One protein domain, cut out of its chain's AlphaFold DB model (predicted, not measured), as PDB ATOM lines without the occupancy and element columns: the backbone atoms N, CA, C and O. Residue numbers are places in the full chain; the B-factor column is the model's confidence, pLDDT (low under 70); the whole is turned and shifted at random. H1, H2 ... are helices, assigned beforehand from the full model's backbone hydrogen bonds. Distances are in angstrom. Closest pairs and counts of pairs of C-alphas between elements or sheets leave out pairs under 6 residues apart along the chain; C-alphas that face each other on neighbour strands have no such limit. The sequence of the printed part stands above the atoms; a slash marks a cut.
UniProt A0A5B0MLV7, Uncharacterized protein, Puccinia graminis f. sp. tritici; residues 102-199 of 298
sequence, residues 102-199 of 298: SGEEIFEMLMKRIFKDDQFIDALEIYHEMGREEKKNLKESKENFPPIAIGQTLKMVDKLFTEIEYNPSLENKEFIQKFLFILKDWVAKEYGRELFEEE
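What this domain is: This is residues 102 to 199 of the 298 residues of an uncharacterized protein of Puccinia graminis f. sp. tritici (UniProt A0A5B0MLV7). H4 is the core of an elongated body of helices: H1 and H5 pack on it, the three centres making a triangle, with H4 running against the other two. H2 and H4 meet near their first residues and make a corner, H3 folds back at one far end without touching a helix, and short H6 packs on H4. The printed part has 98 residues, with six named helices in chain order H1 to H6 and no named strand: all helix. It is compact, with a radius of gyration of the C-alphas of 14.2 A and spans of 45 by 27 by 22 A.

How they stand to each other: H1, residues 102 to 115, touches the hub H4, residues 148 to 163, at a shallow tilt of 31 degrees, opposite ways; the closest C-alphas, Gly 103 and Leu 160, are 7.2 A apart. H2, residues 119 to 129, touches H4 with the latter's residues 149 to 150 alone, only just about perpendicular at 72 degrees; the closest C-alphas, Phe 120 and Ile 150, are 6.3 A apart. H3, residues 132 to 141, touches no helix. H5, residues 174 to 190, forms a helical hairpin with H4, at a steep tilt of 40 degrees; the closest C-alphas, Phe 161 and Gln 177, are 6.2 A apart. H6, residues 193 to 196, touches H4, the closest C-alphas, Leu 154 and Phe 196, being 7.1 A apart. Each O i to N i+4 pair is within hydrogen-bond range in H1, H2, H3 and H5, and 11 of 12 in H4; H6 is too short for one.

Where its parts are: H1 begins at C-alpha 102 (-49.551, 51.769, -30.888) and is 20.0 A long; H4 is 22.4 A and H5 24.2 A. H6 ends at C-alpha 196 (-39.756, 31.476, -37.744).

The domain as a whole: The C-alphas farthest apart, Glu 133 and Pro 168, are 44.8 A apart. The printed part has no cut and no long link. The pLDDT is under 70 at residues 102 to 103, 141 to 149, 164 to 173 and 197 to 199.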
ATOM      1  N   SER A 102     -49.985  52.200 -29.550       66.81
ATOM      2  CA  SER A 102     -49.551  51.769 -30.888       66.81
ATOM      3  C   SER A 102     -49.487  50.241 -31.059       66.81
ATOM      4  O   SER A 102     -49.782  49.724 -32.134       66.81
ATOM      5  N   GLY A 103     -49.180  49.483 -30.001       68.00
ATOM      6  CA  GLY A 103     -49.172  48.015 -30.049       68.00
ATOM      7  C   GLY A 103     -50.556  47.350 -30.106       68.00
ATOM      8  O   GLY A 103     -50.671  46.259 -30.654       68.00
ATOM      9  N   GLU A 104     -51.618  47.985 -29.601       75.19
ATOM     10  CA  GLU A 104     -53.002  47.486 -29.741       75.19
ATOM     11  C   GLU A 104     -53.505  47.628 -31.173       75.19
ATOM     12  O   GLU A 104     -54.149  46.725 -31.700       75.19
ATOM     13  N   GLU A 105     -53.168  48.739 -31.824       78.50
ATOM     14  CA  GLU A 105     -53.504  48.969 -33.228       78.50
ATOM     15  C   GLU A 105     -52.771  47.980 -34.138       78.50
ATOM     16  O   GLU A 105     -53.374  47.392 -35.042       78.50
ATOM     17  N   ILE A 106     -51.484  47.730 -33.861       80.06
ATOM     18  CA  ILE A 106     -50.701  46.705 -34.562       80.06
ATOM     19  C   ILE A 106     -51.308  45.318 -34.320       80.06
ATOM     20  O   ILE A 106     -51.440  44.549 -35.273       80.06
ATOM     21  N   PHE A 107     -51.726  45.003 -33.089       84.69
ATOM     22  CA  PHE A 107     -52.397  43.741 -32.782       84.69
ATOM     23  C   PHE A 107     -53.716  43.593 -33.549       84.69
ATOM     24  O   PHE A 107     -53.914  42.583 -34.215       84.69
ATOM     25  N   GLU A 108     -54.599  44.594 -33.542       84.50
ATOM     26  CA  GLU A 108     -55.864  44.551 -34.292       84.50
ATOM     27  C   GLU A 108     -55.643  44.403 -35.804       84.50
ATOM     28  O   GLU A 108     -56.353  43.641 -36.468       84.50
ATOM     29  N   MET A 109     -54.656  45.110 -36.359       84.88
ATOM     30  CA  MET A 109     -54.269  44.970 -37.762       84.88
ATOM     31  C   MET A 109     -53.776  43.549 -38.056       84.88
ATOM     32  O   MET A 109     -54.174  42.953 -39.059       84.88
ATOM     33  N   LEU A 110     -52.949  42.991 -37.171       89.19
ATOM     34  CA  LEU A 110     -52.444  41.628 -37.282       89.19
ATOM     35  C   LEU A 110     -53.578  40.598 -37.192       89.19
ATOM     36  O   LEU A 110     -53.636  39.694 -38.020       89.19
ATOM     37  N   MET A 111     -54.528  40.763 -36.266       90.56
ATOM     38  CA  MET A 111     -55.692  39.879 -36.146       90.56
ATOM     39  C   MET A 111     -56.565  39.927 -37.398       90.56
ATOM     40  O   MET A 111     -57.003  38.885 -37.876       90.56
ATOM     41  N   LYS A 112     -56.778  41.111 -37.987       87.88
ATOM     42  CA  LYS A 112     -57.462  41.221 -39.284       87.88
ATOM     43  C   LYS A 112     -56.692  40.487 -40.379       87.88
ATOM     44  O   LYS A 112     -57.308  39.790 -41.169       87.88
ATOM     45  N   ARG A 113     -55.367  40.611 -40.428       88.56
ATOM     46  CA  ARG A 113     -54.546  39.924 -41.434       88.56
ATOM     47  C   ARG A 113     -54.576  38.398 -41.289       88.56
ATOM     48  O   ARG A 113     -54.507  37.707 -42.293       88.56
ATOM     49  N   ILE A 114     -54.666  37.894 -40.061       91.75
ATOM     50  CA  ILE A 114     -54.665  36.455 -39.771       91.75
ATOM     51  C   ILE A 114     -56.057  35.838 -39.930       91.75
ATOM     52  O   ILE A 114     -56.145  34.706 -40.387       91.75
ATOM     53  N   PHE A 115     -57.121  36.543 -39.527       91.88
ATOM     54  CA  PHE A 115     -58.448  35.949 -39.311       91.88
ATOM     55  C   PHE A 115     -59.587  36.533 -40.154       91.88
ATOM     56  O   PHE A 115     -60.708  36.027 -40.075       91.88
ATOM     57  N   LYS A 116     -59.377  37.630 -40.895       84.38
ATOM     58  CA  LYS A 116     -60.464  38.253 -41.673       84.38
ATOM     59  C   LYS A 116     -60.953  37.343 -42.797       84.38
ATOM     60  O   LYS A 116     -62.149  37.328 -43.073       84.38
ATOM     61  N   ASP A 117     -60.032  36.633 -43.426       82.31
ATOM     62  CA  ASP A 117     -60.276  35.637 -44.458       82.31
ATOM     63  C   ASP A 117     -59.429  34.392 -44.176       82.31
ATOM     64  O   ASP A 117     -58.579  34.393 -43.279       82.31
ATOM     65  N   ASP A 118     -59.683  33.334 -44.941       86.19
ATOM     66  CA  ASP A 118     -59.027  32.043 -44.749       86.19
ATOM     67  C   ASP A 118     -57.645  31.982 -45.429       86.19
ATOM     68  O   ASP A 118     -56.955  30.974 -45.340       86.19
ATOM     69  N   GLN A 119     -57.154  33.077 -46.033       87.31
ATOM     70  CA  GLN A 119     -55.904  33.058 -46.807       87.31
ATOM     71  C   GLN A 119     -54.691  32.658 -45.967       87.31
ATOM     72  O   GLN A 119     -53.783  31.991 -46.462       87.31
ATOM     73  N   PHE A 120     -54.642  33.091 -44.705       90.56
ATOM     74  CA  PHE A 120     -53.525  32.760 -43.824       90.56
ATOM     75  C   PHE A 120     -53.507  31.270 -43.464       90.56
ATOM     76  O   PHE A 120     -52.448  30.645 -43.539       90.56
ATOM     77  N   ILE A 121     -54.661  30.699 -43.096       92.00
ATOM     78  CA  ILE A 121     -54.768  29.273 -42.762       92.00
ATOM     79  C   ILE A 121     -54.605  28.398 -44.010       92.00
ATOM     80  O   ILE A 121     -53.860  27.425 -43.962       92.00
ATOM     81  N   ASP A 122     -55.191  28.788 -45.141       90.12
ATOM     82  CA  ASP A 122     -55.045  28.082 -46.414       90.12
ATOM     83  C   ASP A 122     -53.579  28.022 -46.841       90.12
ATOM     84  O   ASP A 122     -53.080  26.971 -47.236       90.12
ATOM     85  N   ALA A 123     -52.847  29.130 -46.706       89.44
ATOM     86  CA  ALA A 123     -51.429  29.157 -47.029       89.44
ATOM     87  C   ALA A 123     -50.604  28.246 -46.099       89.44
ATOM     88  O   ALA A 123     -49.672  27.585 -46.565       89.44
ATOM     89  N   LEU A 124     -50.941  28.185 -44.805       91.94
ATOM     90  CA  LEU A 124     -50.299  27.271 -43.855       91.94
ATOM     91  C   LEU A 124     -50.575  25.802 -44.200       91.94
ATOM     92  O   LEU A 124     -49.644  25.000 -44.184       91.94
ATOM     93  N   GLU A 125     -51.809  25.445 -44.553       92.00
ATOM     94  CA  GLU A 125     -52.164  24.070 -44.927       92.00
ATOM     95  C   GLU A 125     -51.530  23.655 -46.260       92.00
ATOM     96  O   GLU A 125     -50.936  22.582 -46.340       92.00
ATOM     97  N   ILE A 126     -51.505  24.544 -47.260       89.25
ATOM     98  CA  ILE A 126     -50.753  24.321 -48.505       89.25
ATOM     99  C   ILE A 126     -49.275  24.056 -48.194       89.25
ATOM    100  O   ILE A 126     -48.680  23.124 -48.731       89.25
ATOM    101  N   TYR A 127     -48.667  24.845 -47.300       88.75
ATOM    102  CA  TYR A 127     -47.296  24.592 -46.858       88.75
ATOM    103  C   TYR A 127     -47.169  23.250 -46.124       88.75
ATOM    104  O   TYR A 127     -46.186  22.540 -46.324       88.75
ATOM    105  N   HIS A 128     -48.134  22.869 -45.285       90.56
ATOM    106  CA  HIS A 128     -48.111  21.592 -44.573       90.56
ATOM    107  C   HIS A 128     -48.044  20.405 -45.543       90.56
ATOM    108  O   HIS A 128     -47.217  19.514 -45.341       90.56
ATOM    109  N   GLU A 129     -48.849  20.452 -46.607       89.56
ATOM    110  CA  GLU A 129     -48.988  19.414 -47.636       89.56
ATOM    111  C   GLU A 129     -47.782  19.297 -48.581       89.56
ATOM    112  O   GLU A 129     -47.579  18.237 -49.177       89.56
ATOM    113  N   MET A 130     -46.948  20.340 -48.691       88.19
ATOM    114  CA  MET A 130     -45.744  20.311 -49.529       88.19
ATOM    115  C   MET A 130     -44.792  19.171 -49.148       88.19
ATOM    116  O   MET A 130     -44.490  18.918 -47.973       88.19
ATOM    117  N   GLY A 131     -44.221  18.536 -50.174       84.25
ATOM    118  CA  GLY A 131     -43.197  17.509 -50.006       84.25
ATOM    119  C   GLY A 131     -41.901  18.062 -49.398       84.25
ATOM    120  O   GLY A 131     -41.605  19.255 -49.468       84.25
ATOM    121  N   ARG A 132     -41.059  17.185 -48.831       82.94
ATOM    122  CA  ARG A 132     -39.768  17.600 -48.235       82.94
ATOM    123  C   ARG A 132     -38.861  18.332 -49.229       82.94
ATOM    124  O   ARG A 132     -38.252  19.332 -48.861       82.94
ATOM    125  N   GLU A 133     -38.783  17.843 -50.465       81.12
ATOM    126  CA  GLU A 133     -37.972  18.466 -51.521       81.12
ATOM    127  C   GLU A 133     -38.537  19.830 -51.944       81.12
ATOM    128  O   GLU A 133     -37.777  20.769 -52.152       81.12
ATOM    129  N   GLU A 134     -39.862  19.987 -51.987       81.75
ATOM    130  CA  GLU A 134     -40.508  21.273 -52.289       81.75
ATOM    131  C   GLU A 134     -40.216  22.310 -51.201       81.75
ATOM    132  O   GLU A 134     -39.784  23.420 -51.514       81.75
ATOM    133  N   LYS A 135     -40.346  21.931 -49.921       81.19
ATOM    134  CA  LYS A 135     -39.989  22.791 -48.778       81.19
ATOM    135  C   LYS A 135     -38.516  23.192 -48.805       81.19
ATOM    136  O   LYS A 135     -38.181  24.347 -48.544       81.19
ATOM    137  N   LYS A 136     -37.633  22.251 -49.146       78.19
ATOM    138  CA  LYS A 136     -36.193  22.495 -49.273       78.19
ATOM    139  C   LYS A 136     -35.889  23.487 -50.398       78.19
ATOM    140  O   LYS A 136     -35.206  24.475 -50.149       78.19
ATOM    141  N   ASN A 137     -36.451  23.278 -51.589       77.88
ATOM    142  CA  ASN A 137     -36.287  24.177 -52.734       77.88
ATOM    143  C   ASN A 137     -36.823  25.583 -52.434       77.88
ATOM    144  O   ASN A 137     -36.185  26.582 -52.771       77.88
ATOM    145  N   LEU A 138     -37.967  25.671 -51.747       75.75
ATOM    146  CA  LEU A 138     -38.537  26.940 -51.308       75.75
ATOM    147  C   LEU A 138     -37.560  27.672 -50.377       75.75
ATOM    148  O   LEU A 138     -37.208  28.821 -50.647       75.75
ATOM    149  N   LYS A 139     -37.044  26.985 -49.349       72.12
ATOM    150  CA  LYS A 139     -36.067  27.526 -48.388       72.12
ATOM    151  C   LYS A 139     -34.762  27.977 -49.051       72.12
ATOM    152  O   LYS A 139     -34.210  29.010 -48.677       72.12
ATOM    153  N   GLU A 140     -34.279  27.237 -50.045       71.69
ATOM    154  CA  GLU A 140     -33.077  27.587 -50.813       71.69
ATOM    155  C   GLU A 140     -33.288  28.820 -51.704       71.69
ATOM    156  O   GLU A 140     -32.353  29.600 -51.893       71.69
ATOM    157  N   SER A 141     -34.517  29.048 -52.183       67.06
ATOM    158  CA  SER A 141     -34.840  30.191 -53.043       67.06
ATOM    159  C   SER A 141     -34.791  31.549 -52.333       67.06
ATOM    160  O   SER A 141     -34.601  32.546 -53.020       67.06
ATOM    161  N   LYS A 142     -34.912  31.598 -50.991       62.09
ATOM    162  CA  LYS A 142     -34.958  32.787 -50.097       62.09
ATOM    163  C   LYS A 142     -35.988  33.881 -50.428       62.09
ATOM    164  O   LYS A 142     -36.571  34.440 -49.513       62.09
ATOM    165  N   GLU A 143     -36.242  34.194 -51.693       57.75
ATOM    166  CA  GLU A 143     -37.229  35.179 -52.143       57.75
ATOM    167  C   GLU A 143     -38.675  34.721 -51.897       57.75
ATOM    168  O   GLU A 143     -39.564  35.558 -51.764       57.75
ATOM    169  N   ASN A 144     -38.908  33.407 -51.784       56.41
ATOM    170  CA  ASN A 144     -40.247  32.820 -51.668       56.41
ATOM    171  C   ASN A 144     -40.477  32.036 -50.360       56.41
ATOM    172  O   ASN A 144     -41.496  31.354 -50.245       56.41
ATOM    173  N   PHE A 145     -39.553  32.099 -49.389       56.09
ATOM    174  CA  PHE A 145     -39.658  31.370 -48.118       56.09
ATOM    175  C   PHE A 145     -39.704  32.309 -46.900       56.09
ATOM    176  O   PHE A 145     -38.803  33.130 -46.755       56.09
ATOM    177  N   PRO A 146     -40.693  32.163 -45.993       57.97
ATOM    178  CA  PRO A 146     -41.948  31.417 -46.174       57.97
ATOM    179  C   PRO A 146     -42.742  31.961 -47.377       57.97
ATOM    180  O   PRO A 146     -42.424  33.066 -47.831       57.97
ATOM    181  N   PRO A 147     -43.794  31.268 -47.875       64.19
ATOM    182  CA  PRO A 147     -44.706  31.858 -48.856       64.19
ATOM    183  C   PRO A 147     -45.046  33.300 -48.453       64.19
ATOM    184  O   PRO A 147     -45.374  33.541 -47.290       64.19
ATOM    185  N   ILE A 148     -44.918  34.263 -49.376       61.78
ATOM    186  CA  ILE A 148     -44.861  35.712 -49.072       61.78
ATOM    187  C   ILE A 148     -45.990  36.168 -48.124       61.78
ATOM    188  O   ILE A 148     -45.763  36.978 -47.222       61.78
ATOM    189  N   ALA A 149     -47.192  35.609 -48.292       63.31
ATOM    190  CA  ALA A 149     -48.360  35.888 -47.456       63.31
ATOM    191  C   ALA A 149     -48.194  35.441 -45.985       63.31
ATOM    192  O   ALA A 149     -48.583  36.174 -45.069       63.31
ATOM    193  N   ILE A 150     -47.570  34.282 -45.748       77.75
ATOM    194  CA  ILE A 150     -47.283  33.731 -44.414       77.75
ATOM    195  C   ILE A 150     -46.099  34.472 -43.796       77.75
ATOM    196  O   ILE A 150     -46.190  34.961 -42.672       77.75
ATOM    197  N   GLY A 151     -45.005  34.617 -44.551       76.12
ATOM    198  CA  GLY A 151     -43.740  35.138 -44.033       76.12
ATOM    199  C   GLY A 151     -43.843  36.567 -43.511       76.12
ATOM    200  O   GLY A 151     -43.346  36.869 -42.432       76.12
ATOM    201  N   GLN A 152     -44.550  37.448 -44.221       79.31
ATOM    202  CA  GLN A 152     -44.775  38.815 -43.739       79.31
ATOM    203  C   GLN A 152     -45.644  38.860 -42.475       79.31
ATOM    204  O   GLN A 152     -45.397  39.677 -41.592       79.31
ATOM    205  N   THR A 153     -46.653  37.991 -42.385       86.88
ATOM    206  CA  THR A 153     -47.554  37.926 -41.228       86.88
ATOM    207  C   THR A 153     -46.816  37.411 -39.995       86.88
ATOM    208  O   THR A 153     -46.884  38.043 -38.944       86.88
ATOM    209  N   LEU A 154     -46.041  36.329 -40.126       87.12
ATOM    210  CA  LEU A 154     -45.247  35.777 -39.025       87.12
ATOM    211  C   LEU A 154     -44.134  36.737 -38.573       87.12
ATOM    212  O   LEU A 154     -43.963  36.934 -37.377       87.12
ATOM    213  N   LYS A 155     -43.483  37.458 -39.496       82.62
ATOM    214  CA  LYS A 155     -42.542  38.540 -39.136       82.62
ATOM    215  C   LYS A 155     -43.196  39.629 -38.281       82.62
ATOM    216  O   LYS A 155     -42.573  40.160 -37.366       82.62
ATOM    217  N   MET A 156     -44.449  39.985 -38.571       83.88
ATOM    218  CA  MET A 156     -45.197  40.947 -37.753       83.88
ATOM    219  C   MET A 156     -45.575  40.372 -36.383       83.88
ATOM    220  O   MET A 156     -45.504  41.106 -35.397       83.88
ATOM    221  N   VAL A 157     -45.947  39.086 -36.314       87.69
ATOM    222  CA  VAL A 157     -46.174  38.367 -35.046       87.69
ATOM    223  C   VAL A 157     -44.927  38.459 -34.171       87.69
ATOM    224  O   VAL A 157     -45.028  38.855 -33.011       87.69
ATOM    225  N   ASP A 158     -43.756  38.155 -34.727       81.69
ATOM    226  CA  ASP A 158     -42.509  38.099 -33.964       81.69
ATOM    227  C   ASP A 158     -42.030  39.471 -33.514       81.69
ATOM    228  O   ASP A 158     -41.652  39.665 -32.353       81.69
ATOM    229  N   LYS A 159     -42.133  40.456 -34.410       80.69
ATOM    230  CA  LYS A 159     -41.843  41.848 -34.091       80.69
ATOM    231  C   LYS A 159     -42.714  42.334 -32.933       80.69
ATOM    232  O   LYS A 159     -42.177  42.836 -31.953       80.69
ATOM    233  N   LEU A 160     -44.033  42.130 -32.995       82.44
ATOM    234  CA  LEU A 160     -44.941  42.556 -31.927       82.44
ATOM    235  C   LEU A 160     -44.695  41.780 -30.622       82.44
ATOM    236  O   LEU A 160     -44.681  42.373 -29.544       82.44
ATOM    237  N   PHE A 161     -44.446  40.469 -30.707       80.75
ATOM    238  CA  PHE A 161     -44.113  39.630 -29.551       80.75
ATOM    239  C   PHE A 161     -42.853  40.120 -28.813       80.75
ATOM    240  O   PHE A 161     -42.780  40.035 -27.579       80.75
ATOM    241  N   THR A 162     -41.899  40.672 -29.567       75.25
ATOM    242  CA  THR A 162     -40.659  41.270 -29.063       75.25
ATOM    243  C   THR A 162     -40.874  42.698 -28.554       75.25
ATOM    244  O   THR A 162     -40.418  43.034 -27.471       75.25
ATOM    245  N   GLU A 163     -41.609  43.547 -29.275       73.62
ATOM    246  CA  GLU A 163     -41.805  44.965 -28.924       73.62
ATOM    247  C   GLU A 163     -42.616  45.185 -27.640       73.62
ATOM    248  O   GLU A 163     -42.383  46.171 -26.941       73.62
ATOM    249  N   ILE A 164     -43.510  44.253 -27.278       69.88
ATOM    250  CA  ILE A 164     -44.251  44.285 -26.000       69.88
ATOM    251  C   ILE A 164     -43.306  44.341 -24.783       69.88
ATOM    252  O   ILE A 164     -43.686  44.868 -23.746       69.88
ATOM    253  N   GLU A 165     -42.060  43.868 -24.905       56.53
ATOM    254  CA  GLU A 165     -41.032  43.924 -23.848       56.53
ATOM    255  C   GLU A 165     -40.513  45.341 -23.563       56.53
ATOM    256  O   GLU A 165     -40.107  45.636 -22.442       56.53
ATOM    257  N   TYR A 166     -40.508  46.216 -24.569       55.03
ATOM    258  CA  TYR A 166     -39.802  47.502 -24.514       55.03
ATOM    259  C   TYR A 166     -40.734  48.707 -24.511       55.03
ATOM    260  O   TYR A 166     -40.265  49.845 -24.528       55.03
ATOM    261  N   ASN A 167     -42.042  48.470 -24.514       55.09
ATOM    262  CA  ASN A 167     -43.029  49.524 -24.605       55.09
ATOM    263  C   ASN A 167     -43.832  49.627 -23.296       55.09
ATOM    264  O   ASN A 167     -44.761  48.845 -23.098       55.09
ATOM    265  N   PRO A 168     -43.541  50.622 -22.434       47.75
ATOM    266  CA  PRO A 168     -44.299  50.875 -21.204       47.75
ATOM    267  C   PRO A 168     -45.797  51.104 -21.455       47.75
ATOM    268  O   PRO A 168     -46.630  50.835 -20.600       47.75
ATOM    269  N   SER A 169     -46.184  51.532 -22.665       50.50
ATOM    270  CA  SER A 169     -47.598  51.661 -23.054       50.50
ATOM    271  C   SER A 169     -48.302  50.314 -23.323       50.50
ATOM    272  O   SER A 169     -49.485  50.278 -23.666       50.50
ATOM    273  N   LEU A 170     -47.595  49.186 -23.193       52.88
ATOM    274  CA  LEU A 170     -48.118  47.820 -23.340       52.88
ATOM    275  C   LEU A 170     -48.053  47.010 -22.035       52.88
ATOM    276  O   LEU A 170     -48.438  45.842 -22.035       52.88
ATOM    277  N   GLU A 171     -47.663  47.637 -20.920       40.59
ATOM    278  CA  GLU A 171     -47.414  47.016 -19.605       40.59
ATOM    279  C   GLU A 171     -48.661  46.360 -18.958       40.59
ATOM    280  O   GLU A 171     -48.551  45.656 -17.967       40.59
ATOM    281  N   ASN A 172     -49.845  46.481 -19.576       49.47
ATOM    282  CA  ASN A 172     -51.103  45.862 -19.130       49.47
ATOM    283  C   ASN A 172     -51.758  44.915 -20.161       49.47
ATOM    284  O   ASN A 172     -52.949  44.615 -20.059       49.47
ATOM    285  N   LYS A 173     -51.024  44.428 -21.174       69.56
ATOM    286  CA  LYS A 173     -51.598  43.599 -22.261       69.56
ATOM    287  C   LYS A 173     -51.101  42.160 -22.263       69.56
ATOM    288  O   LYS A 173     -50.827  41.578 -23.310       69.56
ATOM    289  N   GLU A 174     -51.085  41.568 -21.074       73.44
ATOM    290  CA  GLU A 174     -50.834  40.147 -20.796       73.44
ATOM    291  C   GLU A 174     -51.533  39.207 -21.799       73.44
ATOM    292  O   GLU A 174     -50.926  38.268 -22.313       73.44
ATOM    293  N   PHE A 175     -52.790  39.504 -22.154       79.31
ATOM    294  CA  PHE A 175     -53.525  38.734 -23.160       79.31
ATOM    295  C   PHE A 175     -52.830  38.729 -24.524       79.31
ATOM    296  O   PHE A 175     -52.705  37.666 -25.116       79.31
ATOM    297  N   ILE A 176     -52.373  39.881 -25.027       82.25
ATOM    298  CA  ILE A 176     -51.744  39.979 -26.350       82.25
ATOM    299  C   ILE A 176     -50.470  39.136 -26.376       82.25
ATOM    300  O   ILE A 176     -50.267  38.351 -27.296       82.25
ATOM    301  N   GLN A 177     -49.636  39.242 -25.342       81.19
ATOM    302  CA  GLN A 177     -48.413  38.450 -25.249       81.19
ATOM    303  C   GLN A 177     -48.705  36.947 -25.214       81.19
ATOM    304  O   GLN A 177     -48.101  36.189 -25.976       81.19
ATOM    305  N   LYS A 178     -49.635  36.516 -24.354       82.12
ATOM    306  CA  LYS A 178     -50.034  35.109 -24.235       82.12
ATOM    307  C   LYS A 178     -50.672  34.596 -25.533       82.12
ATOM    308  O   LYS A 178     -50.351  33.503 -25.986       82.12
ATOM    309  N   PHE A 179     -51.495  35.409 -26.191       88.94
ATOM    310  CA  PHE A 179     -52.106  35.086 -27.478       88.94
ATOM    311  C   PHE A 179     -51.056  34.895 -28.578       88.94
ATOM    312  O   PHE A 179     -51.070  33.880 -29.270       88.94
ATOM    313  N   LEU A 180     -50.123  35.843 -28.728       89.62
ATOM    314  CA  LEU A 180     -49.048  35.756 -29.722       89.62
ATOM    315  C   LEU A 180     -48.134  34.556 -29.456       89.62
ATOM    316  O   LEU A 180     -47.738  33.876 -30.399       89.62
ATOM    317  N   PHE A 181     -47.843  34.260 -28.186       88.44
ATOM    318  CA  PHE A 181     -47.116  33.051 -27.805       88.44
ATOM    319  C   PHE A 181     -47.842  31.783 -28.266       88.44
ATOM    320  O   PHE A 181     -47.224  30.951 -28.927       88.44
ATOM    321  N   ILE A 182     -49.139  31.644 -27.977       92.00
ATOM    322  CA  ILE A 182     -49.907  30.452 -28.361       92.00
ATOM    323  C   ILE A 182     -50.069  30.328 -29.874       92.00
ATOM    324  O   ILE A 182     -49.964  29.223 -30.402       92.00
ATOM    325  N   LEU A 183     -50.258  31.441 -30.587       93.44
ATOM    326  CA  LEU A 183     -50.249  31.450 -32.047       93.44
ATOM    327  C   LEU A 183     -48.904  30.935 -32.588       93.44
ATOM    328  O   LEU A 183     -48.894  30.059 -33.451       93.44
ATOM    329  N   LYS A 184     -47.776  31.434 -32.061       91.38
ATOM    330  CA  LYS A 184     -46.434  30.955 -32.433       91.38
ATOM    331  C   LYS A 184     -46.243  29.475 -32.099       91.38
ATOM    332  O   LYS A 184     -45.733  28.739 -32.935       91.38
ATOM    333  N   ASP A 185     -46.641  29.037 -30.902       92.44
ATOM    334  CA  ASP A 185     -46.526  27.639 -30.464       92.44
ATOM    335  C   ASP A 185     -47.311  26.694 -31.378       92.44
ATOM    336  O   ASP A 185     -46.762  25.686 -31.819       92.44
ATOM    337  N   TRP A 186     -48.547  27.054 -31.727       94.75
ATOM    338  CA  TRP A 186     -49.370  26.281 -32.654       94.75
ATOM    339  C   TRP A 186     -48.752  26.213 -34.049       94.75
ATOM    340  O   TRP A 186     -48.571  25.117 -34.577       94.75
ATOM    341  N   VAL A 187     -48.347  27.354 -34.624       93.31
ATOM    342  CA  VAL A 187     -47.736  27.360 -35.963       93.31
ATOM    343  C   VAL A 187     -46.463  26.507 -35.984       93.31
ATOM    344  O   VAL A 187     -46.262  25.686 -36.878       93.31
ATOM    345  N   ALA A 188     -45.617  26.661 -34.965       89.81
ATOM    346  CA  ALA A 188     -44.359  25.939 -34.844       89.81
ATOM    347  C   ALA A 188     -44.544  24.420 -34.716       89.81
ATOM    348  O   ALA A 188     -43.739  23.667 -35.265       89.81
ATOM    349  N   LYS A 189     -45.563  23.970 -33.977       90.31
ATOM    350  CA  LYS A 189     -45.841  22.544 -33.754       90.31
ATOM    351  C   LYS A 189     -46.515  21.877 -34.945       90.31
ATOM    352  O   LYS A 189     -46.133  20.766 -35.297       90.31
ATOM    353  N   GLU A 190     -47.486  22.550 -35.554       91.94
ATOM    354  CA  GLU A 190     -48.310  21.961 -36.611       91.94
ATOM    355  C   GLU A 190     -47.695  22.105 -38.009       91.94
ATOM    356  O   GLU A 190     -47.851  21.223 -38.855       91.94
ATOM    357  N   TYR A 191     -46.971  23.199 -38.266       90.19
ATOM    358  CA  TYR A 191     -46.462  23.519 -39.605       90.19
ATOM    359  C   TYR A 191     -44.941  23.520 -39.687       90.19
ATOM    360  O   TYR A 191     -44.410  23.218 -40.751       90.19
ATOM    361  N   GLY A 192     -44.250  23.785 -38.578       87.44
ATOM    362  CA  GLY A 192     -42.795  23.701 -38.485       87.44
ATOM    363  C   GLY A 192     -42.155  24.975 -37.941       87.44
ATOM    364  O   GLY A 192     -42.549  26.098 -38.265       87.44
ATOM    365  N   ARG A 193     -41.134  24.804 -37.092       82.19
ATOM    366  CA  ARG A 193     -40.379  25.911 -36.474       82.19
ATOM    367  C   ARG A 193     -39.599  26.732 -37.495       82.19
ATOM    368  O   ARG A 193     -39.320  27.901 -37.244       82.19
ATOM    369  N   GLU A 194     -39.292  26.149 -38.648       79.31
ATOM    370  CA  GLU A 194     -38.558  26.798 -39.725       79.31
ATOM    371  C   GLU A 194     -39.267  28.016 -40.321       79.31
ATOM    372  O   GLU A 194     -38.611  28.887 -40.887       79.31
ATOM    373  N   LEU A 195     -40.583  28.135 -40.127       82.12
ATOM    374  CA  LEU A 195     -41.355  29.314 -40.521       82.12
ATOM    375  C   LEU A 195     -40.981  30.578 -39.725       82.12
ATOM    376  O   LEU A 195     -41.303  31.685 -40.153       82.12
ATOM    377  N   PHE A 196     -40.267  30.411 -38.607       77.50
ATOM    378  CA  PHE A 196     -39.756  31.476 -37.744       77.50
ATOM    379  C   PHE A 196     -38.215  31.601 -37.793       77.50
ATOM    380  O   PHE A 196     -37.627  32.370 -37.040       77.50
ATOM    381  N   GLU A 197     -37.519  30.845 -38.656       63.34
ATOM    382  CA  GLU A 197     -36.046  30.739 -38.637       63.34
ATOM    383  C   GLU A 197     -35.286  31.940 -39.236       63.34
ATOM    384  O   GLU A 197     -34.063  32.014 -39.090       63.34
ATOM    385  N   GLU A 198     -35.949  32.903 -39.888       55.00
ATOM    386  CA  GLU A 198     -35.260  34.069 -40.479       55.00
ATOM    387  C   GLU A 198     -34.706  35.071 -39.444       55.00
ATOM    388  O   GLU A 198     -34.018  36.033 -39.794       55.00
ATOM    389  N   GLU A 199     -34.919  34.843 -38.152       52.59
ATOM    390  CA  GLU A 199     -34.570  35.786 -37.092       52.59
ATOM    391  C   GLU A 199     -33.118  35.676 -36.605       52.59
ATOM    392  O   GLU A 199     -32.834  35.471 -35.425       52.59
TER     393      GLU A 199